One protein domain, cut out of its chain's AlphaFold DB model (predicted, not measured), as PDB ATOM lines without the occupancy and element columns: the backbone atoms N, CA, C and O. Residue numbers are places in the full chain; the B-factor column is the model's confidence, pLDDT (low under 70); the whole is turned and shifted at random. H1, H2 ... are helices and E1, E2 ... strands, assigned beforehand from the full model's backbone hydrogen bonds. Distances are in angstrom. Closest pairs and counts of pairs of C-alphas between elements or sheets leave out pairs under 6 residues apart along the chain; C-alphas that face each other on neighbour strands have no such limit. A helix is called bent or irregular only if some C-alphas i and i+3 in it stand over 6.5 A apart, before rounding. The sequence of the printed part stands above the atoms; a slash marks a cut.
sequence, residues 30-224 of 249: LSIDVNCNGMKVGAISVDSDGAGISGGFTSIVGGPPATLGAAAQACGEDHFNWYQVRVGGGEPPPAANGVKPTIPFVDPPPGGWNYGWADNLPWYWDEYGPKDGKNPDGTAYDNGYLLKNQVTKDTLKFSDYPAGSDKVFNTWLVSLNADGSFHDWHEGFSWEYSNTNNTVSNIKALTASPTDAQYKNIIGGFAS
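What this domain is: This is residues 30 to 224 of the 249 residues of an uncharacterized protein of Burkholderiales bacterium (UniProt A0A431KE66). Two twisted sheets of four strands lie face to face as a sandwich, their strands running nearly in line with one another, and the helix H1 caps one end of it, reaching both sheets. A long stretch with no named element, residues 90 to 146, winds beyond the edge strand E4 and is tied to it by a short pairing, while H3 sits beside the strands of the second sheet near the end of the printed part. The printed part has 195 residues, with three named helices and eight named strands in the order E1 E2 E3 H1 E4 H2 E5 E6 E7 E8 H3; the sheets, E1 E2 E3 E5 and E4 E6 E7 E8 in order across, are antiparallel. The class is mixed, helices and strands, with under half of the residues, 93, in named elements. The whole is compact and rounded, with a radius of gyration of the C-alphas of 16.3 A and spans of 46 by 38 by 31 A.

Where its parts are: E1, residues 30 to 36, begins at C-alpha 30 at (151.073, 216.050, 108.116). E2, residues 39 to 48, is 28.1 A long, and E3 is residues 53 to 59. H1, residues 68 to 75, measures 10.8 A. E4, residues 79 to 89, is 31.2 A long and ends at C-alpha 89 at (167.508, 214.646, 123.344). H2 is residues 147 to 150 and E5 residues 155 to 160. E6, residues 167 to 176, measures 27.0 A, and E7, residues 182 to 194, measures 31.3 A and bends by 72 degrees at residue 185. E8 is residues 199 to 206, 20.5 A. H3, residues 213 to 221, ends at C-alpha 221 at (148.636, 206.931, 138.457); it is neither bent nor irregular, but only just: C-alphas 214 and 217 are 6.4 A apart.

How they stand to each other: E1 E2 E3 form a meander, each strand the antiparallel neighbour of the one before. In the hairpin E1 and E2, N 32 and O 44 are 2.9 A apart, within hydrogen-bond range; in the hairpin E2 and E3, N 45 and O 56 are 2.9 A apart. E3 and E5 bring N 55 and O 158 to 2.8 A. H1 is on this sheet at a height of 8.1 A, over E2 and, only just, with 3 C-alphas, over E3; its closest C-alphas to E2 are those of Ala 71 and Val 41, 5.4 A. It is also on the other sheet, over E4, where the C-alphas of Ala 72 and His 79 are 5.4 A apart. Residues 85 to 86 of E4 pair antiparallel with residues 105 to 106. H2 only grazes the first sheet; its Gln 150 and Lys 157 of E5 have C-alphas 5.3 A apart. E4 and E6 have N 85 and O 170 at 2.8 A. E6 E7 E8 are a second meander, with N 171 and O 189 at 2.8 A and N 190 and O 204 at 2.9 A. Across the sandwich the facing parts are 9.7 A centre to centre, with best planes 17 degrees apart; E1 and E7 touch, closest at the C-alphas of Val 34 and Glu 187, 6.1 A. H3 is on the second sheet at a height of 8.0 A, over none of its strands; its closest C-alphas to E7 are those of Ile 219 and Phe 182, 7.2 A apart. In H1 every O i to N i+4 pair is within hydrogen-bond range; in H3 2 of 5 are, with 3 of 6 O i to N i+3 pairs, and H2 is too short for an O i to N i+4 pair.

The domain as a whole: The two C-alphas farthest apart, those of Pro 64 and Gly 98, are 48.4 A apart. The printed part has no cut. The link from E4 to H2, 57 residues, is long. The mean pLDDT of the printed part is 91.7; residues 213 to 214 and 216 to 224 are under 70.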
ATOM      1  N   LEU A  30     151.595 217.359 107.742       91.25
ATOM      2  CA  LEU A  30     151.073 216.050 108.116       91.25
ATOM      3  C   LEU A  30     149.582 216.185 108.436       91.25
ATOM      4  O   LEU A  30     149.206 217.025 109.251       91.25
ATOM      5  N   SER A  31     148.745 215.342 107.827       95.25
ATOM      6  CA  SER A  31     147.323 215.236 108.158       95.25
ATOM      7  C   SER A  31     146.977 213.810 108.573       95.25
ATOM      8  O   SER A  31     147.339 212.859 107.877       95.25
ATOM      9  N   ILE A  32     146.318 213.664 109.721       96.69
ATOM     10  CA  ILE A  32     145.977 212.377 110.329       96.69
ATOM     11  C   ILE A  32     144.495 212.391 110.678       96.69
ATOM     12  O   ILE A  32     144.037 213.257 111.420       96.69
ATOM     13  N   ASP A  33     143.744 211.437 110.145       97.56
ATOM     14  CA  ASP A  33     142.322 211.310 110.445       97.56
ATOM     15  C   ASP A  33     142.121 210.814 111.876       97.56
ATOM     16  O   ASP A  33     142.784 209.866 112.284       97.56
ATOM     17  N   VAL A  34     141.180 211.430 112.596       97.50
ATOM     18  CA  VAL A  34     140.768 210.986 113.933       97.50
ATOM     19  C   VAL A  34     139.429 210.291 113.831       97.50
ATOM     20  O   VAL A  34     138.460 210.862 113.306       97.50
ATOM     21  N   ASN A  35     139.377 209.053 114.318       96.31
ATOM     22  CA  ASN A  35     138.205 208.199 114.201       96.31
ATOM     23  C   ASN A  35     137.702 207.758 115.571       96.31
ATOM     24  O   ASN A  35     138.427 207.139 116.339       96.31
ATOM     25  N   CYS A  36     136.410 207.953 115.810       94.50
ATOM     26  CA  CYS A  36     135.727 207.478 117.003       94.50
ATOM     27  C   CYS A  36     134.646 206.485 116.610       94.50
ATOM     28  O   CYS A  36     133.794 206.781 115.772       94.50
ATOM     29  N   ASN A  37     134.686 205.281 117.186       90.06
ATOM     30  CA  ASN A  37     133.713 204.221 116.901       90.06
ATOM     31  C   ASN A  37     133.565 203.913 115.390       90.06
ATOM     32  O   ASN A  37     132.475 203.617 114.901       90.06
ATOM     33  N   GLY A  38     134.666 204.016 114.633       90.88
ATOM     34  CA  GLY A  38     134.692 203.815 113.178       90.88
ATOM     35  C   GLY A  38     134.169 204.994 112.342       90.88
ATOM     36  O   GLY A  38     134.106 204.881 111.119       90.88
ATOM     37  N   MET A  39     133.810 206.119 112.967       94.88
ATOM     38  CA  MET A  39     133.422 207.363 112.301       94.88
ATOM     39  C   MET A  39     134.559 208.383 112.370       94.88
ATOM     40  O   MET A  39     135.046 208.693 113.452       94.88
ATOM     41  N   LYS A  40     134.924 208.976 111.231       97.06
ATOM     42  CA  LYS A  40     135.841 210.121 111.200       97.06
ATOM     43  C   LYS A  40     135.184 211.343 111.845       97.06
ATOM     44  O   LYS A  40     134.196 211.856 111.317       97.06
ATOM     45  N   VAL A  41     135.747 211.822 112.951       97.88
ATOM     46  CA  VAL A  41     135.247 212.996 113.694       97.88
ATOM     47  C   VAL A  41     136.011 214.275 113.366       97.88
ATOM     48  O   VAL A  41     135.488 215.373 113.549       97.88
ATOM     49  N   GLY A  42     137.222 214.147 112.824       98.00
ATOM     50  CA  GLY A  42     138.056 215.275 112.435       98.00
ATOM     51  C   GLY A  42     139.398 214.830 111.873       98.00
ATOM     52  O   GLY A  42     139.565 213.679 111.462       98.00
ATOM     53  N   ALA A  43     140.347 215.758 111.837       98.06
ATOM     54  CA  ALA A  43     141.727 215.464 111.484       98.06
ATOM     55  C   ALA A  43     142.695 216.336 112.283       98.06
ATOM     56  O   ALA A  43     142.421 217.506 112.554       98.06
ATOM     57  N   ILE A  44     143.840 215.758 112.624       98.19
ATOM     58  CA  ILE A  44     145.015 216.469 113.110       98.19
ATOM     59  C   ILE A  44     145.759 216.993 111.886       98.19
ATOM     60  O   ILE A  44     146.019 216.233 110.954       98.19
ATOM     61  N   SER A  45     146.098 218.277 111.881       96.94
ATOM     62  CA  SER A  45     146.977 218.890 110.888       96.94
ATOM     63  C   SER A  45     148.147 219.532 111.607       96.94
ATOM     64  O   SER A  45     147.929 220.326 112.520       96.94
ATOM     65  N   VAL A  46     149.369 219.207 111.196       95.06
ATOM     66  CA  VAL A  46     150.600 219.730 111.796       95.06
ATOM     67  C   VAL A  46     151.560 220.157 110.697       95.06
ATOM     68  O   VAL A  46     151.767 219.419 109.734       95.06
ATOM     69  N   ASP A  47     152.137 221.338 110.860       92.75
ATOM     70  CA  ASP A  47     153.148 221.909 109.980       92.75
ATOM     71  C   ASP A  47     154.338 222.406 110.808       92.75
ATOM     72  O   ASP A  47     154.204 222.729 111.993       92.75
ATOM     73  N   SER A  48     155.505 222.480 110.178       90.88
ATOM     74  CA  SER A  48     156.681 223.109 110.763       90.88
ATOM     75  C   SER A  48     157.043 224.387 110.024       90.88
ATOM     76  O   SER A  48     157.177 224.410 108.803       90.88
ATOM     77  N   ASP A  49     157.315 225.436 110.794       88.06
ATOM     78  CA  ASP A  49     157.872 226.697 110.299       88.06
ATOM     79  C   ASP A  49     159.409 226.760 110.406       88.06
ATOM     80  O   ASP A  49     160.017 227.825 110.281       88.06
ATOM     81  N   GLY A  50     160.051 225.615 110.643       84.38
ATOM     82  CA  GLY A  50     161.474 225.493 110.925       84.38
ATOM     83  C   GLY A  50     161.768 225.510 112.422       84.38
ATOM     84  O   GLY A  50     162.304 224.533 112.932       84.38
ATOM     85  N   ALA A  51     161.402 226.571 113.140       88.69
ATOM     86  CA  ALA A  51     161.777 226.728 114.551       88.69
ATOM     87  C   ALA A  51     160.929 225.873 115.507       88.69
ATOM     88  O   ALA A  51     161.376 225.562 116.611       88.69
ATOM     89  N   GLY A  52     159.728 225.487 115.086       93.31
ATOM     90  CA  GLY A  52     158.845 224.635 115.865       93.31
ATOM     91  C   GLY A  52     157.823 223.912 115.004       93.31
ATOM     92  O   GLY A  52     157.983 223.750 113.785       93.31
ATOM     93  N   ILE A  53     156.780 223.448 115.679       95.12
ATOM     94  CA  ILE A  53     155.609 222.832 115.072       95.12
ATOM     95  C   ILE A  53     154.370 223.622 115.488       95.12
ATOM     96  O   ILE A  53     154.252 224.077 116.627       95.12
ATOM     97  N   SER A  54     153.419 223.752 114.572       95.69
ATOM     98  CA  SER A  54     152.105 224.325 114.849       95.69
ATOM     99  C   SER A  54     151.022 223.558 114.104       95.69
ATOM    100  O   SER A  54     151.275 222.896 113.097       95.69
ATOM    101  N   GLY A  55     149.802 223.602 114.623       94.88
ATOM    102  CA  GLY A  55     148.717 222.817 114.070       94.88
ATOM    103  C   GLY A  55     147.517 222.725 114.991       94.88
ATOM    104  O   GLY A  55     147.222 223.633 115.771       94.88
ATOM    105  N   GLY A  56     146.813 221.605 114.893       97.38
ATOM    106  CA  GLY A  56     145.690 221.306 115.762       97.38
ATOM    107  C   GLY A  56     144.823 220.165 115.255       97.38
ATOM    108  O   GLY A  56     145.029 219.632 114.167       97.38
ATOM    109  N   PHE A  57     143.830 219.821 116.062       98.50
ATOM    110  CA  PHE A  57     142.739 218.932 115.704       98.50
ATOM    111  C   PHE A  57     141.543 219.784 115.290       98.50
ATOM    112  O   PHE A  57     141.097 220.621 116.075       98.50
ATOM    113  N   THR A  58     141.013 219.561 114.089       98.38
ATOM    114  CA  THR A  58     139.805 220.232 113.596       98.38
ATOM    115  C   THR A  58     138.677 219.222 113.424       98.38
ATOM    116  O   THR A  58     138.785 218.268 112.650       98.38
ATOM    117  N   SER A  59     137.578 219.458 114.139       98.31
ATOM    118  CA  SER A  59     136.331 218.703 114.044       98.31
ATOM    119  C   SER A  59     135.629 218.952 112.710       98.31
ATOM    120  O   SER A  59     135.567 220.078 112.216       98.31
ATOM    121  N   ILE A  60     135.036 217.895 112.156       97.50
ATOM    122  CA  ILE A  60     134.174 217.957 110.965       97.50
ATOM    123  C   ILE A  60     132.710 217.601 111.270       97.50
ATOM    124  O   ILE A  60     131.887 217.536 110.356       97.50
ATOM    125  N   VAL A  61     132.369 217.360 112.540       96.00
ATOM    126  CA  VAL A  61     131.037 216.914 112.982       96.00
ATOM    127  C   VAL A  61     130.322 217.982 113.823       96.00
ATOM    128  O   VAL A  61     130.933 218.940 114.293       96.00
ATOM    129  N   GLY A  62     129.000 217.840 114.003       89.19
ATOM    130  CA  GLY A  62     128.173 218.788 114.776       89.19
ATOM    131  C   GLY A  62     127.272 219.720 113.962       89.19
ATOM    132  O   GLY A  62     126.749 220.692 114.503       89.19
ATOM    133  N   GLY A  63     127.060 219.420 112.675       81.19
ATOM    134  CA  GLY A  63     126.258 220.242 111.759       81.19
ATOM    135  C   GLY A  63     127.001 221.500 111.291       81.19
ATOM    136  O   GLY A  63     128.165 221.675 111.624       81.19
ATOM    137  N   PRO A  64     126.386 222.375 110.479       87.88
ATOM    138  CA  PRO A  64     127.004 223.633 110.081       87.88
ATOM    139  C   PRO A  64     126.711 224.740 111.114       87.88
ATOM    140  O   PRO A  64     125.549 225.125 111.265       87.88
ATOM    141  N   PRO A  65     127.726 225.329 111.781       90.50
ATOM    142  CA  PRO A  65     129.158 224.978 111.759       90.50
ATOM    143  C   PRO A  65     129.543 223.866 112.746       90.50
ATOM    144  O   PRO A  65     128.968 223.820 113.838       90.50
ATOM    145  N   ALA A  66     130.562 223.075 112.378       96.94
ATOM    146  CA  ALA A  66     131.115 221.974 113.172       96.94
ATOM    147  C   ALA A  66     131.590 222.446 114.553       96.94
ATOM    148  O   ALA A  66     131.827 223.643 114.753       96.94
ATOM    149  N   THR A  67     131.703 221.528 115.518       97.88
ATOM    150  CA  THR A  67     132.158 221.856 116.877       97.88
ATOM    151  C   THR A  67     133.070 220.795 117.476       97.88
ATOM    152  O   THR A  67     132.904 219.601 117.215       97.88
ATOM    153  N   LEU A  68     133.992 221.218 118.348       97.75
ATOM    154  CA  LEU A  68     134.772 220.294 119.180       97.75
ATOM    155  C   LEU A  68     133.870 219.454 120.088       97.75
ATOM    156  O   LEU A  68     134.050 218.247 120.175       97.75
ATOM    157  N   GLY A  69     132.853 220.072 120.700       97.19
ATOM    158  CA  GLY A  69     131.923 219.365 121.583       97.19
ATOM    159  C   GLY A  69     131.145 218.250 120.877       97.19
ATOM    160  O   GLY A  69     130.908 217.209 121.472       97.19
ATOM    161  N   ALA A  70     130.785 218.417 119.600       97.31
ATOM    162  CA  ALA A  70     130.151 217.341 118.841       97.31
ATOM    163  C   ALA A  70     131.126 216.208 118.495       97.31
ATOM    164  O   ALA A  70     130.704 215.054 118.452       97.31
ATOM    165  N   ALA A  71     132.406 216.519 118.257       97.81
ATOM    166  CA  ALA A  71     133.432 215.492 118.090       97.81
ATOM    167  C   ALA A  71     133.616 214.705 119.391       97.81
ATOM    168  O   ALA A  71     133.478 213.489 119.361       97.81
ATOM    169  N   ALA A  72     133.780 215.389 120.527       97.56
ATOM    170  CA  ALA A  72     133.913 214.748 121.835       97.56
ATOM    171  C   ALA A  72     132.688 213.868 122.155       97.56
ATOM    172  O   ALA A  72     132.805 212.688 122.479       97.56
ATOM    173  N   GLN A  73     131.474 214.379 121.923       96.56
ATOM    174  CA  GLN A  73     130.246 213.593 122.092       96.56
ATOM    175  C   GLN A  73     130.186 212.348 121.194       96.56
ATOM    176  O   GLN A  73     129.693 211.312 121.637       96.56
ATOM    177  N   ALA A  74     130.673 212.421 119.951       95.88
ATOM    178  CA  ALA A  74     130.732 211.263 119.053       95.88
ATOM    179  C   ALA A  74     131.727 210.189 119.535       95.88
ATOM    180  O   ALA A  74     131.565 209.004 119.225       95.88
ATOM    181  N   CYS A  75     132.724 210.602 120.312       95.44
ATOM    182  CA  CYS A  75     133.708 209.740 120.954       95.44
ATOM    183  C   CYS A  75     133.277 209.267 122.356       95.44
ATOM    184  O   CYS A  75     133.795 208.267 122.837       95.44
ATOM    185  N   GLY A  76     132.250 209.883 122.957       95.06
ATOM    186  CA  GLY A  76     131.723 209.507 124.273       95.06
ATOM    187  C   GLY A  76     132.399 210.217 125.449       95.06
ATOM    188  O   GLY A  76     132.312 209.736 126.577       95.06
ATOM    189  N   GLU A  77     133.032 211.360 125.196       94.38
ATOM    190  CA  GLU A  77     133.863 212.101 126.151       94.38
ATOM    191  C   GLU A  77     133.415 213.566 126.307       94.38
ATOM    192  O   GLU A  77     132.476 214.019 125.643       94.38
ATOM    193  N   ASP A  78     134.056 214.308 127.214       97.00
ATOM    194  CA  ASP A  78     133.695 215.699 127.518       97.00
ATOM    195  C   ASP A  78     134.411 216.697 126.599       97.00
ATOM    196  O   ASP A  78     133.774 217.539 125.959       97.00
ATOM    197  N   HIS A  79     135.735 216.581 126.492       97.94
ATOM    198  CA  HIS A  79     136.557 217.434 125.640       97.94
ATOM    199  C   HIS A  79     137.896 216.771 125.294       97.94
ATOM    200  O   HIS A  79     138.226 215.686 125.773       97.94
ATOM    201  N   PHE A  80     138.665 217.453 124.445       98.31
ATOM    202  CA  PHE A  80     140.003 217.042 124.033       98.31
ATOM    203  C   PHE A  80     141.076 217.926 124.665       98.31
ATOM    204  O   PHE A  80     140.862 219.125 124.857       98.31
ATOM    205  N   ASN A  81     142.260 217.356 124.862       98.31
ATOM    206  CA  ASN A  81     143.498 218.075 125.153       98.31
ATOM    207  C   ASN A  81     144.651 217.380 124.390       98.31
ATOM    208  O   ASN A  81     144.432 216.408 123.662       98.31
ATOM    209  N   TRP A  82     145.879 217.873 124.512       98.12
ATOM    210  CA  TRP A  82     147.062 217.198 123.980       98.12
ATOM    211  C   TRP A  82     147.852 216.539 125.096       98.12
ATOM    212  O   TRP A  82     147.880 217.009 126.230       98.12
ATOM    213  N   TYR A  83     148.538 215.463 124.745       95.69
ATOM    214  CA  TYR A  83     149.496 214.797 125.605       95.69
ATOM    215  C   TYR A  83     150.832 214.692 124.877       95.69
ATOM    216  O   TYR A  83     150.912 214.047 123.830       95.69
ATOM    217  N   GLN A  84     151.880 215.309 125.423       96.06
ATOM    218  CA  GLN A  84     153.215 215.287 124.834       96.06
ATOM    219  C   GLN A  84     154.222 214.619 125.771       96.06
ATOM    220  O   GLN A  84     154.235 214.832 126.982       96.06
ATOM    221  N   VAL A  85     155.102 213.806 125.186       94.81
ATOM    222  CA  VAL A  85     156.227 213.172 125.874       94.81
ATOM    223  C   VAL A  85     157.503 213.488 125.136       94.81
ATOM    224  O   VAL A  85     157.633 213.211 123.941       94.81
ATOM    225  N   ARG A  86     158.496 213.966 125.879       94.69
ATOM    226  CA  ARG A  86     159.866 214.015 125.391       94.69
ATOM    227  C   ARG A  86     160.508 212.645 125.570       94.69
ATOM    228  O   ARG A  86     160.715 212.188 126.694       94.69
ATOM    229  N   VAL A  87     160.845 212.000 124.457       94.88
ATOM    230  CA  VAL A  87     161.395 210.631 124.403       94.88
ATOM    231  C   VAL A  87     162.888 210.589 124.062       94.88
ATOM    232  O   VAL A  87     163.504 209.527 124.108       94.88
ATOM    233  N   GLY A  88     163.497 211.736 123.753       94.62
ATOM    234  CA  GLY A  88     164.920 211.829 123.427       94.62
ATOM    235  C   GLY A  88     165.466 213.255 123.462       94.62
ATOM    236  O   GLY A  88     164.711 214.231 123.548       94.62
ATOM    237  N   GLY A  89     166.796 213.370 123.386       93.25
ATOM    238  CA  GLY A  89     167.508 214.646 123.344       93.25
ATOM    239  C   GLY A  89     168.455 214.905 124.520       93.25
ATOM    240  O   GLY A  89     168.774 214.000 125.289       93.25
ATOM    241  N   GLY A  90     168.916 216.153 124.656       91.12
ATOM    242  CA  GLY A  90     169.788 216.570 125.764       91.12
ATOM    243  C   GLY A  90     169.092 216.614 127.133       91.12
ATOM    244  O   GLY A  90     167.869 216.548 127.226       91.12
ATOM    245  N   GLU A  91     169.859 216.767 128.211       92.31
ATOM    246  CA  GLU A  91     169.325 216.802 129.582       92.31
ATOM    247  C   GLU A  91     168.230 217.886 129.748       92.31
ATOM    248  O   GLU A  91     168.423 219.011 129.273       92.31
ATOM    249  N   PRO A  92     167.065 217.577 130.355       93.19
ATOM    250  CA  PRO A  92     166.019 218.571 130.569       93.19
ATOM    251  C   PRO A  92     166.399 219.579 131.666       93.19
ATOM    252  O   PRO A  92     167.213 219.275 132.550       93.19
ATOM    253  N   PRO A  93     165.792 220.778 131.648       93.25
ATOM    254  CA  PRO A  93     165.868 221.681 132.786       93.25
ATOM    255  C   PRO A  93     165.181 221.070 134.026       93.25
ATOM    256  O   PRO A  93     164.445 220.086 133.919       93.25
ATOM    257  N   PRO A  94     165.419 221.617 135.231       95.06
ATOM    258  CA  PRO A  94     164.674 221.220 136.422       95.06
ATOM    259  C   PRO A  94     163.185 221.578 136.308       95.06
ATOM    260  O   PRO A  94     162.838 222.681 135.883       95.06
ATOM    261  N   ALA A  95     162.309 220.676 136.753       94.44
ATOM    262  CA  ALA A  95     160.896 220.982 136.962       94.44
ATOM    263  C   ALA A  95     160.715 221.993 138.116       94.44
ATOM    264  O   ALA A  95     161.665 222.309 138.839       94.44
ATOM    265  N   ALA A  96     159.493 222.487 138.328       91.38
ATOM    266  CA  ALA A  96     159.178 223.464 139.375       91.38
ATOM    267  C   ALA A  96     159.528 222.984 140.798       91.38
ATOM    268  O   ALA A  96     159.850 223.787 141.672       91.38
ATOM    269  N   ASN A  97     159.546 221.668 141.027       89.62
ATOM    270  CA  ASN A  97     159.988 221.057 142.286       89.62
ATOM    271  C   ASN A  97     161.526 220.960 142.436       89.62
ATOM    272  O   ASN A  97     162.012 220.400 143.419       89.62
ATOM    273  N   GLY A  98     162.293 221.458 141.462       92.62
ATOM    274  CA  GLY A  98     163.757 221.424 141.427       92.62
ATOM    275  C   GLY A  98     164.365 220.094 140.967       92.62
ATOM    276  O   GLY A  98     165.585 220.007 140.818       92.62
ATOM    277  N   VAL A  99     163.554 219.065 140.713       94.00
ATOM    278  CA  VAL A  99     164.012 217.755 140.236       94.00
ATOM    279  C   VAL A  99     164.065 217.757 138.712       94.00
ATOM    280  O   VAL A  99     163.138 218.210 138.045       94.00
ATOM    281  N   LYS A 100     165.152 217.234 138.140       94.62
ATOM    282  CA  LYS A 100     165.264 217.028 136.693       94.62
ATOM    283  C   LYS A 100     164.537 215.741 136.292       94.62
ATOM    284  O   LYS A 100     164.901 214.678 136.806       94.62
ATOM    285  N   PRO A 101     163.542 215.799 135.389       91.56
ATOM    286  CA  PRO A 101     162.920 214.595 134.858       91.56
ATOM    287  C   PRO A 101     163.944 213.706 134.142       91.56
ATOM    288  O   PRO A 101     164.919 214.191 133.568       91.56
ATOM    289  N   THR A 102     163.725 212.394 134.152       92.00
ATOM    290  CA  THR A 102     164.504 211.458 133.328       92.00
ATOM    291  C   THR A 102     163.740 211.209 132.036       92.00
ATOM    292  O   THR A 102     162.536 211.005 132.090       92.00
ATOM    293  N   ILE A 103     164.411 211.233 130.883       91.00
ATOM    294  CA  ILE A 103     163.793 210.852 129.606       91.00
ATOM    295  C   ILE A 103     163.469 209.352 129.656       91.00
ATOM    296  O   ILE A 103     164.363 208.567 129.986       91.00
ATOM    297  N   PRO A 104     162.243 208.928 129.316       92.62
ATOM    298  CA  PRO A 104     161.107 209.711 128.811       92.62
ATOM    299  C   PRO A 104     160.301 210.437 129.906       92.62
ATOM    300  O   PRO A 104     160.103 209.892 130.991       92.62
ATOM    301  N   PHE A 105     159.765 211.627 129.612       90.94
ATOM    302  CA  PHE A 105     158.911 212.371 130.555       90.94
ATOM    303  C   PHE A 105     157.818 213.206 129.861       90.94
ATOM    304  O   PHE A 105     157.955 213.552 128.688       90.94
ATOM    305  N   VAL A 106     156.745 213.523 130.602       93.00
ATOM    306  CA  VAL A 106     155.616 214.366 130.149       93.00
ATOM    307  C   VAL A 106     156.059 215.811 129.993       93.00
ATOM    308  O   VAL A 106     156.710 216.334 130.893       93.00
ATOM    309  N   ASP A 107     155.700 216.447 128.887       93.69
ATOM    310  CA  ASP A 107     156.079 217.824 128.593       93.69
ATOM    311  C   ASP A 107     154.832 218.702 128.360       93.69
ATOM    312  O   ASP A 107     154.058 218.384 127.456       93.69
ATOM    313  N   PRO A 108     154.621 219.775 129.148       94.44
ATOM    314  CA  PRO A 108     155.396 220.134 130.336       94.44
ATOM    315  C   PRO A 108     155.241 219.086 131.461       94.44
ATOM    316  O   PRO A 108     154.253 218.351 131.510       94.44
ATOM    317  N   PRO A 109     156.213 218.972 132.384       93.38
ATOM    318  CA  PRO A 109     156.061 218.109 133.548       93.38
ATOM    319  C   PRO A 109     154.954 218.657 134.465       93.38
ATOM    320  O   PRO A 109     154.805 219.876 134.550       93.38
ATOM    321  N   PRO A 110     154.237 217.800 135.220       92.19
ATOM    322  CA  PRO A 110     153.233 218.260 136.178       92.19
ATOM    323  C   PRO A 110     153.798 219.296 137.160       92.19
ATOM    324  O   PRO A 110     154.843 219.075 137.783       92.19
ATOM    325  N   GLY A 111     153.103 220.425 137.290       93.38
ATOM    326  CA  GLY A 111     153.528 221.597 138.064       93.38
ATOM    327  C   GLY A 111     154.461 222.551 137.309       93.38
ATOM    328  O   GLY A 111     154.840 223.593 137.848       93.38
ATOM    329  N   GLY A 112     154.839 222.210 136.078       95.12
ATOM    330  CA  GLY A 112     155.632 223.028 135.174       95.12
ATOM    331  C   GLY A 112     157.143 222.960 135.389       95.12
ATOM    332  O   GLY A 112     157.698 222.152 136.144       95.12
ATOM    333  N   TRP A 113     157.833 223.850 134.687       95.56
ATOM    334  CA  TRP A 113     159.272 224.060 134.770       95.56
ATOM    335  C   TRP A 113     159.623 225.046 135.888       95.56
ATOM    336  O   TRP A 113     158.797 225.837 136.334       95.56
ATOM    337  N   ASN A 114     160.882 225.084 136.322       94.94
ATOM    338  CA  ASN A 114     161.326 226.085 137.303       94.94
ATOM    339  C   ASN A 114     161.216 227.550 136.817       94.94
ATOM    340  O   ASN A 114     161.370 228.463 137.623       94.94
ATOM    341  N   TYR A 115     160.952 227.767 135.527       93.75
ATOM    342  CA  TYR A 115     160.735 229.072 134.894       93.75
ATOM    343  C   TYR A 115     159.323 229.257 134.314       93.75
ATOM    344  O   TYR A 115     159.031 230.303 133.748       93.75
ATOM    345  N   GLY A 116     158.447 228.256 134.396       95.38
ATOM    346  CA  GLY A 116     157.139 228.306 133.746       95.38
ATOM    347  C   GLY A 116     156.141 227.443 134.490       95.38
ATOM    348  O   GLY A 116     156.414 226.275 134.747       95.38
ATOM    349  N   TRP A 117     155.010 228.028 134.867       96.94
ATOM    350  CA  TRP A 117     153.951 227.288 135.536       96.94
ATOM    351  C   TRP A 117     153.228 226.371 134.545       96.94
ATOM    352  O   TRP A 117     153.022 226.758 133.399       96.94
ATOM    353  N   ALA A 118     152.832 225.195 135.017       96.81
ATOM    354  CA  ALA A 118     151.807 224.359 134.407       96.81
ATOM    355  C   ALA A 118     150.950 223.783 135.538       96.81
ATOM    356  O   ALA A 118     151.394 223.736 136.698       96.81
ATOM    357  N   ASP A 119     149.737 223.348 135.229       95.12
ATOM    358  CA  ASP A 119     148.911 222.665 136.212       95.12
ATOM    359  C   ASP A 119     149.500 221.288 136.601       95.12
ATOM    360  O   ASP A 119     150.560 220.861 136.137       95.12
ATOM    361  N   ASN A 120     148.875 220.607 137.565       93.19
ATOM    362  CA  ASN A 120     149.367 219.304 138.036       93.19
ATOM    363  C   ASN A 120     148.795 218.128 137.230       93.19
ATOM    364  O   ASN A 120     148.918 216.976 137.662       93.19
ATOM    365  N   LEU A 121     148.141 218.403 136.103       92.25
ATOM    366  CA  LEU A 121     147.623 217.394 135.199       92.25
ATOM    367  C   LEU A 121     148.701 217.047 134.164       92.25
ATOM    368  O   LEU A 121     149.651 217.797 133.950       92.25
ATOM    369  N   PRO A 122     148.619 215.863 133.544       91.81
ATOM    370  CA  PRO A 122     149.608 215.442 132.560       91.81
ATOM    371  C   PRO A 122     149.326 216.011 131.158       91.81
ATOM    372  O   PRO A 122     149.855 215.483 130.184       91.81
ATOM    373  N   TRP A 123     148.470 217.024 131.034       95.25
ATOM    374  CA  TRP A 123     148.032 217.575 129.754       95.25
ATOM    375  C   TRP A 123     148.960 218.689 129.283       95.25
ATOM    376  O   TRP A 123     149.626 219.347 130.074       95.25
ATOM    377  N   TYR A 124     149.019 218.882 127.970       97.25
ATOM    378  CA  TYR A 124     149.861 219.905 127.363       97.25
ATOM    379  C   TYR A 124     149.323 221.316 127.622       97.25
ATOM    380  O   TYR A 124     150.095 222.229 127.903       97.25
ATOM    381  N   TRP A 125     148.002 221.495 127.501       98.19
ATOM    382  CA  TRP A 125     147.345 222.751 127.841       98.19
ATOM    383  C   TRP A 125     146.773 222.695 129.246       98.19
ATOM    384  O   TRP A 125     146.128 221.712 129.613       98.19
ATOM    385  N   ASP A 126     146.940 223.793 129.973       97.94
ATOM    386  CA  ASP A 126     146.482 223.932 131.347       97.94
ATOM    387  C   ASP A 126     144.948 224.035 131.405       97.94
ATOM    388  O   ASP A 126     144.335 224.898 130.764       97.94
ATOM    389  N   GLU A 127     144.309 223.222 132.239       96.62
ATOM    390  CA  GLU A 127     142.868 223.296 132.509       96.62
ATOM    391  C   GLU A 127     142.513 224.543 133.335       96.62
ATOM    392  O   GLU A 127     141.409 225.097 133.262       96.62
ATOM    393  N   TYR A 128     143.469 225.028 134.126       96.31
ATOM    394  CA  TYR A 128     143.331 226.205 134.977       96.31
ATOM    395  C   TYR A 128     144.669 226.922 135.146       96.31
ATOM    396  O   TYR A 128     145.717 226.337 134.960       96.31
ATOM    397  N   GLY A 129     144.639 228.202 135.522       96.25
ATOM    398  CA  GLY A 129     145.858 228.990 135.746       96.25
ATOM    399  C   GLY A 129     146.304 229.005 137.214       96.25
ATOM    400  O   GLY A 129     145.531 228.626 138.105       96.25
ATOM    401  N   PRO A 130     147.511 229.524 137.506       96.62
ATOM    402  CA  PRO A 130     147.988 229.697 138.872       96.62
ATOM    403  C   PRO A 130     147.114 230.695 139.638       96.62
ATOM    404  O   PRO A 130     146.688 231.723 139.108       96.62
ATOM    405  N   LYS A 131     146.873 230.425 140.928       94.62
ATOM    406  CA  LYS A 131     145.983 231.242 141.779       94.62
ATOM    407  C   LYS A 131     146.439 232.694 141.927       94.62
ATOM    408  O   LYS A 131     145.605 233.577 142.100       94.62
ATOM    409  N   ASP A 132     147.744 232.938 141.896       95.75
ATOM    410  CA  ASP A 132     148.349 234.267 141.997       95.75
ATOM    411  C   ASP A 132     148.662 234.894 140.626       95.75
ATOM    412  O   ASP A 132     149.165 236.019 140.573       95.75
ATOM    413  N   GLY A 133     148.341 234.193 139.532       96.19
ATOM    414  CA  GLY A 133     148.589 234.637 138.163       96.19
ATOM    415  C   GLY A 133     150.072 234.706 137.792       96.19
ATOM    416  O   GLY A 133     150.425 235.491 136.909       96.19
ATOM    417  N   LYS A 134     150.947 233.953 138.475       96.56
ATOM    418  CA  LYS A 134     152.400 234.026 138.283       96.56
ATOM    419  C   LYS A 134     153.055 232.675 138.021       96.56
ATOM    420  O   LYS A 134     152.606 231.637 138.493       96.56
ATOM    421  N   ASN A 135     154.169 232.736 137.300       95.50
ATOM    422  CA  ASN A 135     155.123 231.644 137.157       95.50
ATOM    423  C   ASN A 135     155.973 231.469 138.431       95.50
ATOM    424  O   ASN A 135     156.066 232.401 139.238       95.50
ATOM    425  N   PRO A 136     156.658 230.319 138.604       91.94
ATOM    426  CA  PRO A 136     157.550 230.088 139.744       91.94
ATOM    427  C   PRO A 136     158.687 231.113 139.879       91.94
ATOM    428  O   PRO A 136     159.154 231.377 140.985       91.94
ATOM    429  N   ASP A 137     159.112 231.725 138.772       92.25
ATOM    430  CA  ASP A 137     160.125 232.785 138.750       92.25
ATOM    431  C   ASP A 137     159.567 234.185 139.093       92.25
ATOM    432  O   ASP A 137     160.305 235.171 139.133       92.25
ATOM    433  N   GLY A 138     158.260 234.284 139.363       93.81
ATOM    434  CA  GLY A 138     157.554 235.513 139.714       93.81
ATOM    435  C   GLY A 138     157.074 236.343 138.520       93.81
ATOM    436  O   GLY A 138     156.427 237.374 138.743       93.81
ATOM    437  N   THR A 139     157.354 235.923 137.283       96.62
ATOM    438  CA  THR A 139     156.816 236.562 136.074       96.62
ATOM    439  C   THR A 139     155.315 236.304 135.933       96.62
ATOM    440  O   THR A 139     154.755 235.425 136.588       96.62
ATOM    441  N   ALA A 140     154.630 237.111 135.120       97.62
ATOM    442  CA  ALA A 140     153.204 236.918 134.874       97.62
ATOM    443  C   ALA A 140     152.977 235.617 134.091       97.62
ATOM    444  O   ALA A 140     153.671 235.360 133.109       97.62
ATOM    445  N   TYR A 141     151.991 234.830 134.514       97.56
ATOM    446  CA  TYR A 141     151.557 233.655 133.770       97.56
ATOM    447  C   TYR A 141     150.934 234.073 132.431       97.56
ATOM    448  O   TYR A 141     150.112 234.994 132.377       97.56
ATOM    449  N   ASP A 142     151.326 233.397 131.352       96.94
ATOM    450  CA  ASP A 142     150.736 233.614 130.036       96.94
ATOM    451  C   ASP A 142     149.440 232.809 129.918       96.94
ATOM    452  O   ASP A 142     149.448 231.584 129.817       96.94
ATOM    453  N   ASN A 143     148.310 233.515 129.876       97.38
ATOM    454  CA  ASN A 143     147.003 232.895 129.673       97.38
ATOM    455  C   ASN A 143     146.909 232.126 128.346       97.38
ATOM    456  O   ASN A 143     145.973 231.343 128.187       97.38
ATOM    457  N   GLY A 144     147.835 232.327 127.406       97.44
ATOM    458  CA  GLY A 144     147.995 231.479 126.235       97.44
ATOM    459  C   GLY A 144     148.053 229.990 126.580       97.44
ATOM    460  O   GLY A 144     147.474 229.209 125.844       97.44
ATOM    461  N   TYR A 145     148.619 229.572 127.712       97.44
ATOM    462  CA  TYR A 145     148.697 228.142 128.048       97.44
ATOM    463  C   TYR A 145     147.367 227.511 128.492       97.44
ATOM    464  O   TYR A 145     147.252 226.289 128.503       97.44
ATOM    465  N   LEU A 146     146.333 228.313 128.787       98.25
ATOM    466  CA  LEU A 146     145.023 227.793 129.187       98.25
ATOM    467  C   LEU A 146     144.293 227.135 128.011       98.25
ATOM    468  O   LEU A 146     144.066 227.786 126.985       98.25
ATOM    469  N   LEU A 147     143.776 225.919 128.212       98.31
ATOM    470  CA  LEU A 147     143.015 225.150 127.219       98.31
ATOM    471  C   LEU A 147     141.905 225.982 126.567       98.31
ATOM    472  O   LEU A 147     141.773 226.024 125.343       98.31
ATOM    473  N   LYS A 148     141.139 226.733 127.368       97.88
ATOM    474  CA  LYS A 148     140.041 227.584 126.873       97.88
ATOM    475  C   LYS A 148     140.478 228.658 125.863       97.88
ATOM    476  O   LYS A 148     139.642 229.165 125.121       97.88
ATOM    477  N   ASN A 149     141.759 229.031 125.853       98.31
ATOM    478  CA  ASN A 149     142.336 229.999 124.916       98.31
ATOM    479  C   ASN A 149     142.967 229.318 123.688       98.31
ATOM    480  O   ASN A 149     143.284 229.985 122.699       98.31
ATOM    481  N   GLN A 150     143.096 227.992 123.731       98.44
ATOM    482  CA  GLN A 150     143.624 227.151 122.661       98.44
ATOM    483  C   GLN A 150     142.531 226.469 121.839       98.44
ATOM    484  O   GLN A 150     142.815 225.852 120.814       98.44
ATOM    485  N   VAL A 151     141.269 226.656 122.218       98.12
ATOM    486  CA  VAL A 151     140.110 226.185 121.463       98.12
ATOM    487  C   VAL A 151     139.468 227.307 120.648       98.12
ATOM    488  O   VAL A 151     139.329 228.450 121.088       98.12
ATOM    489  N   THR A 152     139.051 226.982 119.430       97.00
ATOM    490  CA  THR A 152     138.026 227.720 118.688       97.00
ATOM    491  C   THR A 152     136.722 226.923 118.736       97.00
ATOM    492  O   THR A 152     136.563 225.995 119.528       97.00
ATOM    493  N   LYS A 153     135.759 227.274 117.882       96.75
ATOM    494  CA  LYS A 153     134.514 226.519 117.769       96.75
ATOM    495  C   LYS A 153     134.755 225.040 117.424       96.75
ATOM    496  O   LYS A 153     134.118 224.171 118.015       96.75
ATOM    497  N   ASP A 154     135.633 224.773 116.464       98.19
ATOM    498  CA  ASP A 154     135.861 223.459 115.858       98.19
ATOM    499  C   ASP A 154     137.309 222.976 115.964       98.19
ATOM    500  O   ASP A 154     137.577 221.839 115.595       98.19
ATOM    501  N   THR A 155     138.230 223.801 116.465       98.44
ATOM    502  CA  THR A 155     139.662 223.502 116.443       98.44
ATOM    503  C   THR A 155     140.271 223.563 117.833       98.44
ATOM    504  O   THR A 155     140.134 224.573 118.520       98.44
ATOM    505  N   LEU A 156     140.988 222.512 118.223       98.75
ATOM    506  CA  LEU A 156     141.912 222.515 119.352       98.75
ATOM    507  C   LEU A 156     143.323 222.721 118.797       98.75
ATOM    508  O   LEU A 156     143.840 221.871 118.073       98.75
ATOM    509  N   LYS A 157     143.941 223.855 119.117       98.50
ATOM    510  CA  LYS A 157     145.262 224.229 118.608       98.50
ATOM    511  C   LYS A 157     146.368 223.429 119.285       98.50
ATOM    512  O   LYS A 157     146.224 222.994 120.425       98.50
ATOM    513  N   PHE A 158     147.480 223.281 118.579       98.12
ATOM    514  CA  PHE A 158     148.745 222.778 119.092       98.12
ATOM    515  C   PHE A 158     149.878 223.674 118.594       98.12
ATOM    516  O   PHE A 158     149.885 224.081 117.430       98.12
ATOM    517  N   SER A 159     150.846 223.963 119.455       97.12
ATOM    518  CA  SER A 159     152.087 224.614 119.044       97.12
ATOM    519  C   SER A 159     153.189 224.355 120.054       97.12
ATOM    520  O   SER A 159     152.947 224.543 121.248       97.12
ATOM    521  N   ASP A 160     154.383 224.018 119.577       96.88
ATOM    522  CA  ASP A 160     155.576 223.861 120.407       96.88
ATOM    523  C   ASP A 160     156.822 224.403 119.689       96.88
ATOM    524  O   ASP A 160     157.067 224.119 118.513       96.88
ATOM    525  N   TYR A 161     157.600 225.198 120.422       95.25
ATOM    526  CA  TYR A 161     158.768 225.945 119.957       95.25
ATOM    527  C   TYR A 161     159.931 225.750 120.936       95.25
ATOM    528  O   TYR A 161     160.262 226.645 121.723       95.25
ATOM    529  N   PRO A 162     160.554 224.564 120.930       93.00
ATOM    530  CA  PRO A 162     161.594 224.235 121.881       93.00
ATOM    531  C   PRO A 162     162.860 225.050 121.616       93.00
ATOM    532  O   PRO A 162     163.258 225.283 120.481       93.00
ATOM    533  N   ALA A 163     163.573 225.392 122.687       88.94
ATOM    534  CA  ALA A 163     164.888 226.028 122.618       88.94
ATOM    535  C   ALA A 163     165.960 225.169 123.301       88.94
ATOM    536  O   ALA A 163     165.661 224.326 124.150       88.94
ATOM    537  N   GLY A 164     167.232 225.378 122.965       89.56
ATOM    538  CA  GLY A 164     168.347 224.645 123.573       89.56
ATOM    539  C   GLY A 164     168.611 223.319 122.867       89.56
ATOM    540  O   GLY A 164     168.477 223.253 121.664       89.56
ATOM    541  N   SER A 165     169.009 222.267 123.585       92.38
ATOM    542  CA  SER A 165     169.475 220.999 122.989       92.38
ATOM    543  C   SER A 165     168.457 220.299 122.079       92.38
ATOM    544  O   SER A 165     167.257 220.565 122.161       92.38
ATOM    545  N   ASP A 166     168.946 219.365 121.257       94.31
ATOM    546  CA  ASP A 166     168.111 218.488 120.430       94.31
ATOM    547  C   ASP A 166     167.033 217.791 121.271       94.31
ATOM    548  O   ASP A 166     167.243 217.494 122.460       94.31
ATOM    549  N   LYS A 167     165.868 217.541 120.668       96.00
ATOM    550  CA  LYS A 167     164.714 216.917 121.332       96.00
ATOM    551  C   LYS A 167     163.969 215.999 120.381       96.00
ATOM    552  O   LYS A 167     163.881 216.276 119.190       96.00
ATOM    553  N   VAL A 168     163.406 214.937 120.940       96.31
ATOM    554  CA  VAL A 168     162.492 214.037 120.240       96.31
ATOM    555  C   VAL A 168     161.208 213.980 121.039       96.31
ATOM    556  O   VAL A 168     161.250 213.723 122.248       96.31
ATOM    557  N   PHE A 169     160.090 214.207 120.365       96.62
ATOM    558  CA  PHE A 169     158.774 214.265 120.975       96.62
ATOM    559  C   PHE A 169     157.832 213.274 120.322       96.62
ATOM    560  O   PHE A 169     157.877 213.064 119.108       96.62
ATOM    561  N   ASN A 170     156.945 212.725 121.141       96.19
ATOM    562  CA  ASN A 170     155.733 212.078 120.683       96.19
ATOM    563  C   ASN A 170     154.532 212.803 121.303       96.19
ATOM    564  O   ASN A 170     154.512 213.027 122.515       96.19
ATOM    565  N   THR A 171     153.542 213.127 120.481       96.69
ATOM    566  CA  THR A 171     152.385 213.948 120.842       96.69
ATOM    567  C   THR A 171     151.113 213.249 120.385       96.69
ATOM    568  O   THR A 171     151.023 212.818 119.237       96.69
ATOM    569  N   TRP A 172     150.120 213.148 121.261       97.06
ATOM    570  CA  TRP A 172     148.817 212.553 120.969       97.06
ATOM    571  C   TRP A 172     147.699 213.523 121.281       97.06
ATOM    572  O   TRP A 172     147.773 214.273 122.258       97.06
ATOM    573  N   LEU A 173     146.646 213.458 120.473       98.06
ATOM    574  CA  LEU A 173     145.350 213.950 120.898       98.06
ATOM    575  C   LEU A 173     144.825 212.985 121.968       98.06
ATOM    576  O   LEU A 173     144.885 211.765 121.809       98.06
ATOM    577  N   VAL A 174     144.335 213.526 123.074       96.06
ATOM    578  CA  VAL A 174     143.696 212.743 124.131       96.06
ATOM    579  C   VAL A 174     142.321 213.295 124.392       96.06
ATOM    580  O   VAL A 174     142.064 214.487 124.197       96.06
ATOM    581  N   SER A 175     141.445 212.425 124.857       94.69
ATOM    582  CA  SER A 175     140.156 212.839 125.353       94.69
ATOM    583  C   SER A 175     140.015 212.637 126.839       94.69
ATOM    584  O   SER A 175     140.639 211.757 127.439       94.69
ATOM    585  N   LEU A 176     139.185 213.490 127.424       94.62
ATOM    586  CA  LEU A 176     139.032 213.623 128.858       94.62
ATOM    587  C   LEU A 176     137.567 213.464 129.257       94.62
ATOM    588  O   LEU A 176     136.640 213.836 128.531       94.62
ATOM    589  N   ASN A 177     137.361 212.903 130.445       93.06
ATOM    590  CA  ASN A 177     136.072 212.921 131.117       93.06
ATOM    591  C   ASN A 177     135.798 214.329 131.676       93.06
ATOM    592  O   ASN A 177     136.702 215.151 131.817       93.06
ATOM    593  N   ALA A 178     134.554 214.591 132.080       91.56
ATOM    594  CA  ALA A 178     134.149 215.892 132.624       91.56
ATOM    595  C   ALA A 178     134.874 216.295 133.927       91.56
ATOM    596  O   ALA A 178     134.827 217.454 134.331       91.56
ATOM    597  N   ASP A 179     135.519 215.347 134.610       87.94
ATOM    598  CA  ASP A 179     136.354 215.598 135.790       87.94
ATOM    599  C   ASP A 179     137.837 215.847 135.449       87.94
ATOM    600  O   ASP A 179     138.662 215.950 136.356       87.94
ATOM    601  N   GLY A 180     138.181 215.933 134.159       88.94
ATOM    602  CA  GLY A 180     139.545 216.122 133.664       88.94
ATOM    603  C   GLY A 180     140.401 214.854 133.693       88.94
ATOM    604  O   GLY A 180     141.585 214.910 133.356       88.94
ATOM    605  N   SER A 181     139.841 213.707 134.096       89.12
ATOM    606  CA  SER A 181     140.552 212.430 134.038       89.12
ATOM    607  C   SER A 181     140.651 211.909 132.606       89.12
ATOM    608  O   SER A 181     139.796 212.176 131.761       89.12
ATOM    609  N   PHE A 182     141.702 211.132 132.350       91.56
ATOM    610  CA  PHE A 182     141.924 210.460 131.074       91.56
ATOM    611  C   PHE A 182     140.713 209.606 130.657       91.56
ATOM    612  O   PHE A 182     140.232 208.798 131.459       91.56
ATOM    613  N   HIS A 183     140.258 209.749 129.411       90.56
ATOM    614  CA  HIS A 183     139.232 208.898 128.812       90.56
ATOM    615  C   HIS A 183     139.852 207.915 127.815       90.56
ATOM    616  O   HIS A 183     139.926 206.721 128.109       90.56
ATOM    617  N   ASP A 184     140.327 208.412 126.672       92.75
ATOM    618  CA  ASP A 184     140.926 207.586 125.630       92.75
ATOM    619  C   ASP A 184     142.048 208.317 124.886       92.75
ATOM    620  O   ASP A 184     142.232 209.539 124.963       92.75
ATOM    621  N   TRP A 185     142.834 207.523 124.173       94.06
ATOM    622  CA  TRP A 185     143.839 208.017 123.261       94.06
ATOM    623  C   TRP A 185     143.278 208.135 121.849       94.06
ATOM    624  O   TRP A 185     142.611 207.230 121.355       94.06
ATOM    625  N   HIS A 186     143.676 209.198 121.160       95.94
ATOM    626  CA  HIS A 186     143.447 209.390 119.733       95.94
ATOM    627  C   HIS A 186     144.781 209.428 118.997       95.94
ATOM    628  O   HIS A 186     145.850 209.365 119.604       95.94
ATOM    629  N   GLU A 187     144.736 209.482 117.669       96.25
ATOM    630  CA  GLU A 187     145.922 209.541 116.825       96.25
ATOM    631  C   GLU A 187     146.882 210.682 117.222       96.25
ATOM    632  O   GLU A 187     146.540 211.642 117.919       96.25
ATOM    633  N   GLY A 188     148.133 210.567 116.783       96.44
ATOM    634  CA  GLY A 188     149.187 211.489 117.180       96.44
ATOM    635  C   GLY A 188     150.269 211.642 116.129       96.44
ATOM    636  O   GLY A 188     150.157 211.164 115.001       96.44
ATOM    637  N   PHE A 189     151.356 212.291 116.505       96.56
ATOM    638  CA  PHE A 189     152.524 212.487 115.663       96.56
ATOM    639  C   PHE A 189     153.789 212.538 116.517       96.56
ATOM    640  O   PHE A 189     153.763 212.889 117.692       96.56
ATOM    641  N   SER A 190     154.919 212.180 115.924       96.12
ATOM    642  CA  SER A 190     156.238 212.392 116.519       96.12
ATOM    643  C   SER A 190     157.056 213.313 115.642       96.12
ATOM    644  O   SER A 190     156.862 213.322 114.425       96.12
ATOM    645  N   TRP A 191     157.997 214.017 116.248       96.12
ATOM    646  CA  TRP A 191     158.846 214.978 115.565       96.12
ATOM    647  C   TRP A 191     160.157 215.184 116.324       96.12
ATOM    648  O   TRP A 191     160.280 214.872 117.512       96.12
ATOM    649  N   GLU A 192     161.156 215.692 115.611       95.50
ATOM    650  CA  GLU A 192     162.497 215.918 116.135       95.50
ATOM    651  C   GLU A 192     162.903 217.372 115.930       95.50
ATOM    652  O   GLU A 192     162.790 217.899 114.827       95.50
ATOM    653  N   TYR A 193     163.424 218.002 116.977       95.38
ATOM    654  CA  TYR A 193     164.032 219.326 116.924       95.38
ATOM    655  C   TYR A 193     165.556 219.204 116.980       95.38
ATOM    656  O   TYR A 193     166.096 218.572 117.893       95.38
ATOM    657  N   SER A 194     166.243 219.861 116.043       93.19
ATOM    658  CA  SER A 194     167.698 220.010 116.035       93.19
ATOM    659  C   SER A 194     168.100 221.441 116.377       93.19
ATOM    660  O   SER A 194     167.782 222.378 115.645       93.19
ATOM    661  N   ASN A 195     168.886 221.599 117.442       88.06
ATOM    662  CA  ASN A 195     169.448 222.881 117.861       88.06
ATOM    663  C   ASN A 195     170.498 223.400 116.878       88.06
ATOM    664  O   ASN A 195     170.627 224.600 116.664       88.06
ATOM    665  N   THR A 196     171.273 222.491 116.279       88.56
ATOM    666  CA  THR A 196     172.375 222.862 115.380       88.56
ATOM    667  C   THR A 196     171.882 223.694 114.204       88.56
ATOM    668  O   THR A 196     172.559 224.631 113.791       88.56
ATOM    669  N   ASN A 197     170.693 223.368 113.702       84.88
ATOM    670  CA  ASN A 197     170.095 224.050 112.564       84.88
ATOM    671  C   ASN A 197     168.891 224.917 112.962       84.88
ATOM    672  O   ASN A 197     168.393 225.664 112.126       84.88
ATOM    673  N   ASN A 198     168.438 224.832 114.220       86.94
ATOM    674  CA  ASN A 198     167.160 225.368 114.687       86.94
ATOM    675  C   ASN A 198     166.001 224.935 113.771       86.94
ATOM    676  O   ASN A 198     165.228 225.762 113.288       86.94
ATOM    677  N   THR A 199     165.957 223.633 113.473       91.25
ATOM    678  CA  THR A 199     165.007 223.033 112.528       91.25
ATOM    679  C   THR A 199     164.260 221.864 113.143       91.25
ATOM    680  O   THR A 199     164.881 220.995 113.763       91.25
ATOM    681  N   VAL A 200     162.967 221.769 112.857       91.25
ATOM    682  CA  VAL A 200     162.183 220.546 113.031       91.25
ATOM    683  C   VAL A 200     162.357 219.615 111.832       91.25
ATOM    684  O   VAL A 200     162.530 220.037 110.688       91.25
ATOM    685  N   SER A 201     162.330 218.318 112.106       89.12
ATOM    686  CA  SER A 201     162.454 217.245 111.129       89.12
ATOM    687  C   SER A 201     161.695 215.997 111.591       89.12
ATOM    688  O   SER A 201     161.125 215.968 112.683       89.12
ATOM    689  N   ASN A 202     161.681 214.960 110.747       87.38
ATOM    690  CA  ASN A 202     161.169 213.627 111.084       87.38
ATOM    691  C   ASN A 202     159.720 213.609 111.611       87.38
ATOM    692  O   ASN A 202     159.361 212.760 112.429       87.38
ATOM    693  N   ILE A 203     158.881 214.520 111.106       90.12
ATOM    694  CA  ILE A 203     157.451 214.574 111.423       90.12
ATOM    695  C   ILE A 203     156.769 213.341 110.822       90.12
ATOM    696  O   ILE A 203     156.784 213.144 109.604       90.12
ATOM    697  N   LYS A 204     156.173 212.494 111.664       92.62
ATOM    698  CA  LYS A 204     155.489 211.259 111.246       92.62
ATOM    699  C   LYS A 204     154.265 210.980 112.111       92.62
ATOM    700  O   LYS A 204     154.255 211.316 113.290       92.62
ATOM    701  N   ALA A 205     153.258 210.336 111.525       90.50
ATOM    702  CA  ALA A 205     152.045 209.938 112.231       90.50
ATOM    703  C   ALA A 205     152.312 208.838 113.269       90.50
ATOM    704  O   ALA A 205     153.154 207.959 113.061       90.50
ATOM    705  N   LEU A 206     151.543 208.868 114.353       90.38
ATOM    706  CA  LEU A 206     151.464 207.852 115.394       90.38
ATOM    707  C   LEU A 206     150.030 207.328 115.491       90.38
ATOM    708  O   LEU A 206     149.061 208.044 115.243       90.38
ATOM    709  N   THR A 207     149.903 206.063 115.877       91.25
ATOM    710  CA  THR A 207     148.605 205.427 116.123       91.25
ATOM    711  C   THR A 207     148.021 205.851 117.463       91.25
ATOM    712  O   THR A 207     148.773 206.173 118.388       91.25
ATOM    713  N   ALA A 208     146.697 205.740 117.578       82.38
ATOM    714  CA  ALA A 208     145.954 206.127 118.766       82.38
ATOM    715  C   ALA A 208     146.398 205.405 120.040       82.38
ATOM    716  O   ALA A 208     146.480 206.032 121.067       82.38
ATOM    717  N   SER A 209     146.776 204.128 120.021       83.81
ATOM    718  CA  SER A 209     147.096 203.407 121.267       83.81
ATOM    719  C   SER A 209     148.607 203.264 121.493       83.81
ATOM    720  O   SER A 209     149.193 202.279 121.027       83.81
ATOM    721  N   PRO A 210     149.281 204.192 122.198       83.00
ATOM    722  CA  PRO A 210     150.689 204.021 122.512       83.00
ATOM    723  C   PRO A 210     150.872 202.859 123.503       83.00
ATOM    724  O   PRO A 210     150.172 202.751 124.509       83.00
ATOM    725  N   THR A 211     151.800 201.943 123.210       73.00
ATOM    726  CA  THR A 211     151.926 200.666 123.948       73.00
ATOM    727  C   THR A 211     153.091 200.619 124.937       73.00
ATOM    728  O   THR A 211     153.141 199.723 125.789       73.00
ATOM    729  N   ASP A 212     154.011 201.584 124.875       72.50
ATOM    730  CA  ASP A 212     155.180 201.603 125.752       72.50
ATOM    731  C   ASP A 212     154.801 201.844 127.218       72.50
ATOM    732  O   ASP A 212     153.836 202.532 127.559       72.50
ATOM    733  N   ALA A 213     155.619 201.305 128.124       64.75
ATOM    734  CA  ALA A 213     155.391 201.400 129.564       64.75
ATOM    735  C   ALA A 213     155.330 202.849 130.086       64.75
ATOM    736  O   ALA A 213     154.630 203.105 131.062       64.75
ATOM    737  N   GLN A 214     156.008 203.789 129.418       65.44
ATOM    738  CA  GLN A 214     156.016 205.214 129.772       65.44
ATOM    739  C   GLN A 214     154.617 205.854 129.753       65.44
ATOM    740  O   GLN A 214     154.354 206.773 130.521       65.44
ATOM    741  N   TYR A 215     153.692 205.309 128.958       72.81
ATOM    742  CA  TYR A 215     152.318 205.801 128.830       72.81
ATOM    743  C   TYR A 215     151.363 205.183 129.864       72.81
ATOM    744  O   TYR A 215     150.285 205.709 130.130       72.81
ATOM    745  N   LYS A 216     151.770 204.086 130.523       61.91
ATOM    746  CA  LYS A 216     150.938 203.380 131.515       61.91
ATOM    747  C   LYS A 216     150.753 204.161 132.815       61.91
ATOM    748  O   LYS A 216     149.762 203.945 133.505       61.91
ATOM    749  N   ASN A 217     151.661 205.083 133.144       56.53
ATOM    750  CA  ASN A 217     151.544 205.909 134.352       56.53
ATOM    751  C   ASN A 217     150.382 206.915 134.272       56.53
ATOM    752  O   ASN A 217     149.806 207.258 135.300       56.53
ATOM    753  N   ILE A 218     149.980 207.319 133.065       60.28
ATOM    754  CA  ILE A 218     148.786 208.152 132.825       60.28
ATOM    755  C   ILE A 218     147.521 207.324 133.079       60.28
ATOM    756  O   ILE A 218     146.583 207.791 133.714       60.28
ATOM    757  N   ILE A 219     147.551 206.054 132.666       54.97
ATOM    758  CA  ILE A 219     146.437 205.099 132.756       54.97
ATOM    759  C   ILE A 219     146.259 204.552 134.192       54.97
ATOM    760  O   ILE A 219     145.178 204.092 134.546       54.97
ATOM    761  N   GLY A 220     147.294 204.604 135.043       47.84
ATOM    762  CA  GLY A 220     147.275 203.977 136.376       47.84
ATOM    763  C   GLY A 220     147.589 204.870 137.582       47.84
ATOM    764  O   GLY A 220     147.469 204.386 138.705       47.84
ATOM    765  N   GLY A 221     148.016 206.125 137.389       45.91
ATOM    766  CA  GLY A 221     148.636 206.931 138.457       45.91
ATOM    767  C   GLY A 221     148.006 208.293 138.759       45.91
ATOM    768  O   GLY A 221     148.222 208.808 139.850       45.91
ATOM    769  N   PHE A 222     147.200 208.862 137.857       52.75
ATOM    770  CA  PHE A 222     146.483 210.127 138.112       52.75
ATOM    771  C   PHE A 222     145.036 209.920 138.593       52.75
ATOM    772  O   PHE A 222     144.406 210.853 139.078       52.75
ATOM    773  N   ALA A 223     144.527 208.682 138.542       39.25
ATOM    774  CA  ALA A 223     143.208 208.317 139.068       39.25
ATOM    775  C   ALA A 223     143.124 208.354 140.607       39.25
ATOM    776  O   ALA A 223     142.029 208.392 141.164       39.25
ATOM    777  N   SER A 224     144.256 208.385 141.320       41.59
ATOM    778  CA  SER A 224     144.265 208.846 142.709       41.59
ATOM    779  C   SER A 224     144.484 210.349 142.709       41.59
ATOM    780  O   SER A 224     145.581 210.833 142.998       41.59
TER     781      SER A 224